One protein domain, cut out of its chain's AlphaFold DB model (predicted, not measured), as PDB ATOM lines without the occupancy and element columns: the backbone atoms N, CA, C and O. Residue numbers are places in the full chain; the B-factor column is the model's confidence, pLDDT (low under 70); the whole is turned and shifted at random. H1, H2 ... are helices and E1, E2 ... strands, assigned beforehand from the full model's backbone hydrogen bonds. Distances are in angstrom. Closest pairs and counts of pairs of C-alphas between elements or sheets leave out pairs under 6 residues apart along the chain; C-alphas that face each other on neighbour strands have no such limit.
ATOM      1  N   THR A  27     -80.645 -90.036 -56.050       97.38
ATOM      2  CA  THR A  27     -79.269 -90.461 -56.396       97.38
ATOM      3  C   THR A  27     -79.155 -91.144 -57.760       97.38
ATOM      4  O   THR A  27     -78.062 -91.524 -58.174       97.38
ATOM      5  N   GLY A  28     -80.284 -91.337 -58.446       98.19
ATOM      6  CA  GLY A  28     -80.327 -92.008 -59.737       98.19
ATOM      7  C   GLY A  28     -79.683 -91.172 -60.840       98.19
ATOM      8  O   GLY A  28     -80.001 -89.993 -60.997       98.19
ATOM      9  N   ILE A  29     -78.830 -91.806 -61.641       98.56
ATOM     10  CA  ILE A  29     -78.212 -91.222 -62.831       98.56
ATOM     11  C   ILE A  29     -78.514 -92.116 -64.028       98.56
ATOM     12  O   ILE A  29     -78.176 -93.304 -64.016       98.56
ATOM     13  N   ILE A  30     -79.119 -91.539 -65.067       98.50
ATOM     14  CA  ILE A  30     -79.219 -92.178 -66.381       98.50
ATOM     15  C   ILE A  30     -77.979 -91.812 -67.184       98.50
ATOM     16  O   ILE A  30     -77.746 -90.647 -67.503       98.50
ATOM     17  N   TRP A  31     -77.201 -92.827 -67.529       98.44
ATOM     18  CA  TRP A  31     -76.074 -92.724 -68.437       98.44
ATOM     19  C   TRP A  31     -76.551 -93.012 -69.850       98.44
ATOM     20  O   TRP A  31     -77.196 -94.036 -70.076       98.44
ATOM     21  N   ALA A  32     -76.219 -92.141 -70.798       97.69
ATOM     22  CA  ALA A  32     -76.557 -92.333 -72.202       97.69
ATOM     23  C   ALA A  32     -75.311 -92.200 -73.071       97.69
ATOM     24  O   ALA A  32     -74.662 -91.158 -73.071       97.69
ATOM     25  N   SER A  33     -74.987 -93.239 -73.836       97.38
ATOM     26  CA  SER A  33     -73.977 -93.158 -74.891       97.38
ATOM     27  C   SER A  33     -74.665 -92.889 -76.222       97.38
ATOM     28  O   SER A  33     -75.507 -93.681 -76.655       97.38
ATOM     29  N   THR A  34     -74.328 -91.777 -76.868       96.12
ATOM     30  CA  THR A  34     -74.942 -91.345 -78.129       96.12
ATOM     31  C   THR A  34     -73.893 -91.167 -79.220       96.12
ATOM     32  O   THR A  34     -72.728 -90.864 -78.955       96.12
ATOM     33  N   SER A  35     -74.309 -91.348 -80.472       95.25
ATOM     34  CA  SER A  35     -73.523 -90.965 -81.643       95.25
ATOM     35  C   SER A  35     -73.785 -89.500 -82.008       95.25
ATOM     36  O   SER A  35     -74.944 -89.083 -82.086       95.25
ATOM     37  N   ASN A  36     -72.744 -88.739 -82.353       93.06
ATOM     38  CA  ASN A  36     -72.886 -87.325 -82.743       93.06
ATOM     39  C   ASN A  36     -73.297 -87.128 -84.223       93.06
ATOM     40  O   ASN A  36     -73.588 -86.004 -84.662       93.06
ATOM     41  N   ALA A  37     -73.325 -88.221 -84.989       92.00
ATOM     42  CA  ALA A  37     -73.740 -88.307 -86.386       92.00
ATOM     43  C   ALA A  37     -74.367 -89.685 -86.673       92.00
ATOM     44  O   ALA A  37     -74.469 -90.524 -85.780       92.00
ATOM     45  N   ASN A  38     -74.785 -89.934 -87.915       92.25
ATOM     46  CA  ASN A  38     -75.229 -91.259 -88.336       92.25
ATOM     47  C   ASN A  38     -74.035 -92.227 -88.351       92.25
ATOM     48  O   ASN A  38     -73.165 -92.147 -89.208       92.25
ATOM     49  N   ALA A  39     -74.014 -93.139 -87.391       92.69
ATOM     50  CA  ALA A  39     -73.026 -94.184 -87.244       92.69
ATOM     51  C   ALA A  39     -73.408 -95.476 -87.979       92.69
ATOM     52  O   ALA A  39     -72.633 -96.409 -87.895       92.69
ATOM     53  N   ASN A  40     -74.547 -95.605 -88.677       90.25
ATOM     54  CA  ASN A  40     -75.048 -96.890 -89.214       90.25
ATOM     55  C   ASN A  40     -73.953 -97.760 -89.861       90.25
ATOM     56  O   ASN A  40     -73.834 -98.944 -89.558       90.25
ATOM     57  N   ARG A  41     -73.116 -97.145 -90.704       90.19
ATOM     58  CA  ARG A  41     -71.997 -97.813 -91.388       90.19
ATOM     59  C   ARG A  41     -70.620 -97.260 -91.029       90.19
ATOM     60  O   ARG A  41     -69.626 -97.863 -91.407       90.19
ATOM     61  N   ASP A  42     -70.575 -96.183 -90.255       92.38
ATOM     62  CA  ASP A  42     -69.350 -95.446 -89.959       92.38
ATOM     63  C   ASP A  42     -69.020 -95.483 -88.461       92.38
ATOM     64  O   ASP A  42     -69.893 -95.637 -87.595       92.38
ATOM     65  N   ALA A  43     -67.735 -95.348 -88.143       94.25
ATOM     66  CA  ALA A  43     -67.292 -94.987 -86.803       94.25
ATOM     67  C   ALA A  43     -67.310 -93.460 -86.705       94.25
ATOM     68  O   ALA A  43     -66.651 -92.775 -87.486       94.25
ATOM     69  N   VAL A  44     -68.091 -92.929 -85.769       95.38
ATOM     70  CA  VAL A  44     -68.258 -91.484 -85.577       95.38
ATOM     71  C   VAL A  44     -67.997 -91.129 -84.119       95.38
ATOM     72  O   VAL A  44     -68.176 -91.994 -83.254       95.38
ATOM     73  N   PRO A  45     -67.633 -89.872 -83.812       95.88
ATOM     74  CA  PRO A  45     -67.498 -89.431 -82.436       95.88
ATOM     75  C   PRO A  45     -68.771 -89.671 -81.620       95.88
ATOM     76  O   PRO A  45     -69.889 -89.463 -82.108       95.88
ATOM     77  N   GLY A  46     -68.583 -90.105 -80.377       95.69
ATOM     78  CA  GLY A  46     -69.653 -90.285 -79.405       95.69
ATOM     79  C   GLY A  46     -69.627 -89.253 -78.290       95.69
ATOM     80  O   GLY A  46     -68.618 -88.586 -78.063       95.69
ATOM     81  N   THR A  47     -70.735 -89.180 -77.564       97.25
ATOM     82  CA  THR A  47     -70.835 -88.435 -76.308       97.25
ATOM     83  C   THR A  47     -71.429 -89.343 -75.238       97.25
ATOM     84  O   THR A  47     -72.413 -90.044 -75.484       97.25
ATOM     85  N   LEU A  48     -70.810 -89.361 -74.056       98.12
ATOM     86  CA  LEU A  48     -71.381 -89.971 -72.861       98.12
ATOM     87  C   LEU A  48     -72.031 -88.873 -72.029       98.12
ATOM     88  O   LEU A  48     -71.371 -87.906 -71.655       98.12
ATOM     89  N   HIS A  49     -73.311 -89.047 -71.742       98.25
ATOM     90  CA  HIS A  49     -74.130 -88.123 -70.974       98.25
ATOM     91  C   HIS A  49     -74.502 -88.740 -69.627       98.25
ATOM     92  O   HIS A  49     -74.685 -89.957 -69.536       98.25
ATOM     93  N   ALA A  50     -74.671 -87.894 -68.616       98.50
ATOM     94  CA  ALA A  50     -75.201 -88.234 -67.304       98.50
ATOM     95  C   ALA A  50     -76.383 -87.312 -66.990       98.50
ATOM     96  O   ALA A  50     -76.208 -86.100 -66.876       98.50
ATOM     97  N   PHE A  51     -77.577 -87.874 -66.826       98.69
ATOM     98  CA  PHE A  51     -78.797 -87.134 -66.495       98.69
ATOM     99  C   PHE A  51     -79.282 -87.467 -65.092       98.69
ATOM    100  O   PHE A  51     -79.142 -88.601 -64.633       98.69
ATOM    101  N   ASP A  52     -79.920 -86.496 -64.444       98.50
ATOM    102  CA  ASP A  52     -80.699 -86.732 -63.232       98.50
ATOM    103  C   ASP A  52     -81.871 -87.667 -63.570       98.50
ATOM    104  O   ASP A  52     -82.736 -87.325 -64.380       98.50
ATOM    105  N   ALA A  53     -81.912 -88.861 -62.971       98.12
ATOM    106  CA  ALA A  53     -82.932 -89.857 -63.307       98.12
ATOM    107  C   ALA A  53     -84.356 -89.419 -62.918       98.12
ATOM    108  O   ALA A  53     -85.325 -90.006 -63.394       98.12
ATOM    109  N   THR A  54     -84.497 -88.393 -62.070       97.62
ATOM    110  CA  THR A  54     -85.800 -87.838 -61.673       97.62
ATOM    111  C   THR A  54     -86.268 -86.705 -62.589       97.62
ATOM    112  O   THR A  54     -87.453 -86.376 -62.604       97.62
ATOM    113  N   ASN A  55     -85.358 -86.123 -63.377       97.50
ATOM    114  CA  ASN A  55     -85.651 -85.045 -64.311       97.50
ATOM    115  C   ASN A  55     -84.658 -85.053 -65.484       97.50
ATOM    116  O   ASN A  55     -83.603 -84.423 -65.425       97.50
ATOM    117  N   LEU A  56     -85.033 -85.694 -66.592       96.06
ATOM    118  CA  LEU A  56     -84.168 -85.815 -67.773       96.06
ATOM    119  C   LEU A  56     -83.903 -84.486 -68.501       96.06
ATOM    120  O   LEU A  56     -83.017 -84.435 -69.349       96.06
ATOM    121  N   ALA A  57     -84.616 -83.402 -68.170       97.75
ATOM    122  CA  ALA A  57     -84.264 -82.067 -68.661       97.75
ATOM    123  C   ALA A  57     -82.985 -81.518 -68.000       97.75
ATOM    124  O   ALA A  57     -82.427 -80.524 -68.461       97.75
ATOM    125  N   LYS A  58     -82.520 -82.153 -66.919       98.19
ATOM    126  CA  LYS A  58     -81.316 -81.784 -66.182       98.19
ATOM    127  C   LYS A  58     -80.188 -82.763 -66.497       98.19
ATOM    128  O   LYS A  58     -80.071 -83.840 -65.907       98.19
ATOM    129  N   GLU A  59     -79.324 -82.350 -67.409       98.31
ATOM    130  CA  GLU A  59     -78.036 -82.998 -67.625       98.31
ATOM    131  C   GLU A  59     -77.056 -82.580 -66.519       98.31
ATOM    132  O   GLU A  59     -76.862 -81.394 -66.258       98.31
ATOM    133  N   LEU A  60     -76.471 -83.561 -65.836       98.06
ATOM    134  CA  LEU A  60     -75.508 -83.359 -64.754       98.06
ATOM    135  C   LEU A  60     -74.093 -83.153 -65.299       98.06
ATOM    136  O   LEU A  60     -73.326 -82.367 -64.752       98.06
ATOM    137  N   TRP A  61     -73.745 -83.891 -66.356       98.25
ATOM    138  CA  TRP A  61     -72.432 -83.859 -66.995       98.25
ATOM    139  C   TRP A  61     -72.492 -84.534 -68.371       98.25
ATOM    140  O   TRP A  61     -73.278 -85.459 -68.574       98.25
ATOM    141  N   ASN A  62     -71.609 -84.138 -69.291       98.06
ATOM    142  CA  ASN A  62     -71.264 -84.964 -70.445       98.06
ATOM    143  C   ASN A  62     -69.790 -84.840 -70.834       98.06
ATOM    144  O   ASN A  62     -69.124 -83.844 -70.546       98.06
ATOM    145  N   SER A  63     -69.306 -85.843 -71.561       98.12
ATOM    146  CA  SER A  63     -67.913 -85.958 -72.000       98.12
ATOM    147  C   SER A  63     -67.434 -84.842 -72.936       98.12
ATOM    148  O   SER A  63     -66.241 -84.744 -73.213       98.12
ATOM    149  N   ALA A  64     -68.342 -84.025 -73.479       96.88
ATOM    150  CA  ALA A  64     -68.000 -82.907 -74.354       96.88
ATOM    151  C   ALA A  64     -67.823 -81.582 -73.591       96.88
ATOM    152  O   ALA A  64     -67.215 -80.663 -74.138       96.88
ATOM    153  N   MET A  65     -68.279 -81.484 -72.334       97.75
ATOM    154  CA  MET A  65     -68.090 -80.288 -71.497       97.75
ATOM    155  C   MET A  65     -66.607 -79.965 -71.266       97.75
ATOM    156  O   MET A  65     -66.235 -78.797 -71.195       97.75
ATOM    157  N   ASN A  66     -65.753 -80.991 -71.182       97.06
ATOM    158  CA  ASN A  66     -64.300 -80.849 -71.182       97.06
ATOM    159  C   ASN A  66     -63.663 -81.908 -72.091       97.06
ATOM    160  O   ASN A  66     -63.098 -82.901 -71.635       97.06
ATOM    161  N   SER A  67     -63.778 -81.701 -73.400       95.88
ATOM    162  CA  SER A  67     -63.356 -82.681 -74.402       95.88
ATOM    163  C   SER A  67     -61.858 -82.999 -74.385       95.88
ATOM    164  O   SER A  67     -61.482 -84.105 -74.758       95.88
ATOM    165  N   THR A  68     -60.995 -82.085 -73.927       97.00
ATOM    166  CA  THR A  68     -59.546 -82.347 -73.850       97.00
ATOM    167  C   THR A  68     -59.204 -83.409 -72.808       97.00
ATOM    168  O   THR A  68     -58.180 -84.076 -72.940       97.00
ATOM    169  N   ARG A  69     -60.064 -83.592 -71.799       95.81
ATOM    170  CA  ARG A  69     -59.918 -84.609 -70.753       95.81
ATOM    171  C   ARG A  69     -60.850 -85.804 -70.957       95.81
ATOM    172  O   ARG A  69     -60.437 -86.936 -70.736       95.81
ATOM    173  N   ASP A  70     -62.098 -85.551 -71.350       97.81
ATOM    174  CA  ASP A  70     -63.194 -86.517 -71.205       97.81
ATOM    175  C   ASP A  70     -63.669 -87.155 -72.514       97.81
ATOM    176  O   ASP A  70     -64.532 -88.037 -72.475       97.81
ATOM    177  N   ALA A  71     -63.168 -86.723 -73.675       97.56
ATOM    178  CA  ALA A  71     -63.705 -87.175 -74.955       97.56
ATOM    179  C   ALA A  71     -63.759 -88.711 -75.066       97.56
ATOM    180  O   ALA A  71     -62.778 -89.415 -74.842       97.56
ATOM    181  N   VAL A  72     -64.923 -89.226 -75.479       96.88
ATOM    182  CA  VAL A  72     -65.155 -90.670 -75.667       96.88
ATOM    183  C   VAL A  72     -64.305 -91.235 -76.805       96.88
ATOM    184  O   VAL A  72     -63.928 -92.400 -76.768       96.88
ATOM    185  N   GLY A  73     -64.012 -90.429 -77.829       96.62
ATOM    186  CA  GLY A  73     -63.531 -90.931 -79.113       96.62
ATOM    187  C   GLY A  73     -64.694 -91.459 -79.955       96.62
ATOM    188  O   GLY A  73     -65.771 -90.856 -79.982       96.62
ATOM    189  N   ASN A  74     -64.488 -92.575 -80.654       97.12
ATOM    190  CA  ASN A  74     -65.483 -93.152 -81.550       97.12
ATOM    191  C   ASN A  74     -66.513 -93.992 -80.785       97.12
ATOM    192  O   ASN A  74     -66.174 -94.942 -80.075       97.12
ATOM    193  N   TYR A  75     -67.785 -93.662 -80.995       96.88
ATOM    194  CA  TYR A  75     -68.947 -94.329 -80.421       96.88
ATOM    195  C   TYR A  75     -68.992 -95.823 -80.784       96.88
ATOM    196  O   TYR A  75     -69.016 -96.178 -81.968       96.88
ATOM    197  N   ALA A  76     -69.056 -96.690 -79.768       95.75
ATOM    198  CA  ALA A  76     -69.332 -98.113 -79.938       95.75
ATOM    199  C   ALA A  76     -70.843 -98.377 -79.907       95.75
ATOM    200  O   ALA A  76     -71.559 -97.954 -79.000       95.75
ATOM    201  N   LYS A  77     -71.335 -99.100 -80.911       92.12
ATOM    202  CA  LYS A  77     -72.764 -99.387 -81.078       92.12
ATOM    203  C   LYS A  77     -73.199-100.526 -80.167       92.12
ATOM    204  O   LYS A  77     -72.474-101.506 -80.038       92.12
ATOM    205  N   PHE A  78     -74.418-100.436 -79.633       91.94
ATOM    206  CA  PHE A  78     -75.046-101.504 -78.837       91.94
ATOM    207  C   PHE A  78     -74.255-101.899 -77.576       91.94
ATOM    208  O   PHE A  78     -74.445-102.988 -77.039       91.94
ATOM    209  N   CYS A  79     -73.389-101.008 -77.087       94.62
ATOM    210  CA  CYS A  79     -72.583-101.211 -75.890       94.62
ATOM    211  C   CYS A  79     -73.112-100.326 -74.750       94.62
ATOM    212  O   CYS A  79     -72.832 -99.124 -74.748       94.62
ATOM    213  N   PRO A  80     -73.895-100.866 -73.797       96.50
ATOM    214  CA  PRO A  80     -74.341-100.086 -72.650       96.50
ATOM    215  C   PRO A  80     -73.160 -99.704 -71.747       96.50
ATOM    216  O   PRO A  80     -72.276-100.538 -71.524       96.50
ATOM    217  N   PRO A  81     -73.123 -98.465 -71.214       97.88
ATOM    218  CA  PRO A  81     -72.151 -98.100 -70.191       97.88
ATOM    219  C   PRO A  81     -72.277 -99.038 -68.987       97.88
ATOM    220  O   PRO A  81     -73.373 -99.285 -68.504       97.88
ATOM    221  N   THR A  82     -71.171 -99.549 -68.459       98.38
ATOM    222  CA  THR A  82     -71.197-100.356 -67.229       98.38
ATOM    223  C   THR A  82     -70.789 -99.492 -66.051       98.38
ATOM    224  O   THR A  82     -69.785 -98.790 -66.132       98.38
ATOM    225  N   ILE A  83     -71.538 -99.533 -64.948       98.31
ATOM    226  CA  ILE A  83     -71.230 -98.764 -63.742       98.31
ATOM    227  C   ILE A  83     -70.853 -99.732 -62.630       98.31
ATOM    228  O   ILE A  83     -71.641-100.599 -62.262       98.31
ATOM    229  N   ALA A  84     -69.647 -99.579 -62.092       97.19
ATOM    230  CA  ALA A  84     -69.159-100.390 -60.985       97.19
ATOM    231  C   ALA A  84     -68.112 -99.623 -60.175       97.19
ATOM    232  O   ALA A  84     -67.284 -98.908 -60.739       97.19
ATOM    233  N   ASN A  85     -68.126 -99.793 -58.850       94.94
ATOM    234  CA  ASN A  85     -67.124 -99.230 -57.934       94.94
ATOM    235  C   ASN A  85     -66.896 -97.715 -58.124       94.94
ATOM    236  O   ASN A  85     -65.759 -97.247 -58.160       94.94
ATOM    237  N   GLY A  86     -67.981 -96.953 -58.304       94.75
ATOM    238  CA  GLY A  86     -67.923 -95.497 -58.492       94.75
ATOM    239  C   GLY A  86     -67.341 -95.041 -59.835       94.75
ATOM    240  O   GLY A  86     -66.961 -93.879 -59.967       94.75
ATOM    241  N   LYS A  87     -67.246 -95.940 -60.823       97.75
ATOM    242  CA  LYS A  87     -66.727 -95.647 -62.161       97.75
ATOM    243  C   LYS A  87     -67.712 -96.055 -63.247       97.75
ATOM    244  O   LYS A  87     -68.478 -97.001 -63.068       97.75
ATOM    245  N   VAL A  88     -67.635 -95.364 -64.381       98.50
ATOM    246  CA  VAL A  88     -68.377 -95.688 -65.604       98.50
ATOM    247  C   VAL A  88     -67.399 -96.168 -66.661       98.50
ATOM    248  O   VAL A  88     -66.460 -95.456 -67.007       98.50
ATOM    249  N   TYR A  89     -67.630 -97.367 -67.169       98.62
ATOM    250  CA  TYR A  89     -66.818 -98.031 -68.175       98.62
ATOM    251  C   TYR A  89     -67.582 -98.024 -69.493       98.62
ATOM    252  O   TYR A  89     -68.718 -98.499 -69.564       98.62
ATOM    253  N   LEU A  90     -66.959 -97.490 -70.536       98.38
ATOM    254  CA  LEU A  90     -67.572 -97.345 -71.845       98.38
ATOM    255  C   LEU A  90     -66.645 -97.900 -72.923       98.38
ATOM    256  O   LEU A  90     -65.535 -97.405 -73.126       98.38
ATOM    257  N   ALA A  91     -67.109 -98.934 -73.623       97.94
ATOM    258  CA  ALA A  91     -66.417 -99.451 -74.795       97.94
ATOM    259  C   ALA A  91     -66.418 -98.401 -75.916       97.94
ATOM    260  O   ALA A  91     -67.397 -97.678 -76.104       97.94
ATOM    261  N   THR A  92     -65.331 -98.340 -76.682       97.75
ATOM    262  CA  THR A  92     -65.191 -97.399 -77.798       97.75
ATOM    263  C   THR A  92     -64.722 -98.136 -79.047       97.75
ATOM    264  O   THR A  92     -64.004 -99.134 -78.973       97.75
ATOM    265  N   PHE A  93     -65.072 -97.611 -80.220       97.19
ATOM    266  CA  PHE A  93     -64.449 -98.024 -81.482       97.19
ATOM    267  C   PHE A  93     -63.096 -97.336 -81.723       97.19
ATOM    268  O   PHE A  93     -62.529 -97.456 -82.804       97.19
ATOM    269  N   SER A  94     -62.551 -96.640 -80.721       97.69
ATOM    270  CA  SER A  94     -61.200 -96.070 -80.749       97.69
ATOM    271  C   SER A  94     -60.123 -97.037 -80.244       97.69
ATOM    272  O   SER A  94     -58.966 -96.647 -80.119       97.69
ATOM    273  N   GLY A  95     -60.475 -98.296 -79.961       97.12
ATOM    274  CA  GLY A  95     -59.518 -99.322 -79.537       97.12
ATOM    275  C   GLY A  95     -59.125 -99.248 -78.059       97.12
ATOM    276  O   GLY A  95     -58.170 -99.904 -77.655       97.12
ATOM    277  N   TYR A  96     -59.854 -98.479 -77.248       97.75
ATOM    278  CA  TYR A  96     -59.661 -98.406 -75.799       97.75
ATOM    279  C   TYR A  96     -60.992 -98.434 -75.037       97.75
ATOM    280  O   TYR A  96     -62.064 -98.179 -75.591       97.75
ATOM    281  N   LEU A  97     -60.913 -98.733 -73.740       97.81
ATOM    282  CA  LEU A  97     -62.020 -98.606 -72.796       97.81
ATOM    283  C   LEU A  97     -61.931 -97.236 -72.117       97.81
ATOM    284  O   LEU A  97     -60.952 -96.961 -71.425       97.81
ATOM    285  N   ALA A  98     -62.934 -96.381 -72.308       98.00
ATOM    286  CA  ALA A  98     -63.012 -95.115 -71.586       98.00
ATOM    287  C   ALA A  98     -63.535 -95.375 -70.168       98.00
ATOM    288  O   ALA A  98     -64.541 -96.068 -69.993       98.00
ATOM    289  N   VAL A  99     -62.850 -94.838 -69.154       97.94
ATOM    290  CA  VAL A  99     -63.217 -95.018 -67.746       97.94
ATOM    291  C   VAL A  99     -63.355 -93.659 -67.076       97.94
ATOM    292  O   VAL A  99     -62.385 -92.915 -66.967       97.94
ATOM    293  N   TYR A 100     -64.558 -93.365 -66.597       98.06
ATOM    294  CA  TYR A 100     -64.909 -92.100 -65.961       98.06
ATOM    295  C   TYR A 100     -65.120 -92.285 -64.462       98.06
ATOM    296  O   TYR A 100     -65.603 -93.326 -64.015       98.06
ATOM    297  N   GLY A 101     -64.778 -91.267 -63.681       95.81
ATOM    298  CA  GLY A 101     -64.997 -91.220 -62.239       95.81
ATOM    299  C   GLY A 101     -64.799 -89.804 -61.708       95.81
ATOM    300  O   GLY A 101     -64.414 -88.904 -62.457       95.81
ATOM    301  N   LEU A 102     -65.066 -89.613 -60.418       92.69
ATOM    302  CA  LEU A 102     -64.784 -88.346 -59.749       92.69
ATOM    303  C   LEU A 102     -63.278 -88.054 -59.785       92.69
ATOM    304  O   LEU A 102     -62.461 -88.973 -59.695       92.69
TER     305      LEU A 102
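This is residues 27 to 102 of the 104 residues of an uncharacterized protein of Acidobacteria bacterium (UniProt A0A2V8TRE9). Two small three-stranded sheets lie one over the other as a loose, only partly face-to-face sandwich: E1, E2 and E3 make one layer and E4, E5 and E6 the other, with E5 passing nearest to E1 and E2. A single helical turn, H1, sits off to one side in the stretch that leads from the first sheet to the second. The printed part has 76 residues, with six named strands and one named helix in the order E1 E2 E3 H1 E4 E5 E6; the sheets, E1 - E2 - E3 and E4 - E5 - E6, are both antiparallel. The class is mostly strand, though under half of the residues are in named elements. The whole is compact, with a radius of gyration of the C-alphas of 12.1 A and spans of 36 by 26 by 24 A.

Find C-alpha 29 at (-78.212, -91.222, -62.831); from there E1 runs 19.4 A to residue 35. E2, residues 46 to 52, runs 19.9 A, and E3, residues 59 to 62, runs 7.6 A. Look for H1 at residues 67 to 70, beginning at C-alpha 67 (-63.356, -82.681, -74.402) and 5.0 A long. E4, residues 82 to 84, runs 6.6 A, and E5, residues 87 to 91, runs 13.2 A. E6, residues 97 to 100, runs 9.9 A and ends at C-alpha 100 (-64.909, -92.100, -65.961).

E1, E2 and E3 form a meander, each strand the antiparallel neighbour of the one before. In the hairpin E1 and E2, at 158 degrees, look for N 32 and O 49, 3.0 A apart and within hydrogen-bond range. In the hairpin E2 and E3, at 157 degrees, N 50 and O 61 are within range at 2.8 A. E4, E5 and E6 form a second meander; N 89 and O 82 of the hairpin E4 and E5 are within range at 2.8 A, as are N 90 and O 98 of the hairpin E5 and E6 at 2.9 A. E5 is only just apart from E1, at 8.2 A, and from E2, at 8.4 A. H1 is on neither sheet, only just so for E1 E2 E3; its closest C-alpha pair with E6 is Asp 70 and Tyr 100, 7.8 A. H1 is too short for an O i to N i+4 pair, and its one O i to N i+3 pair is not within range.

The two C-alphas farthest apart, those of Thr 27 and Arg 41, are 36.5 A from each other. The printed part has no cut. The link from H1 to E4, with 11 residues, is long. The mean pLDDT of the printed part is 96.6, and no printed residue is under 70.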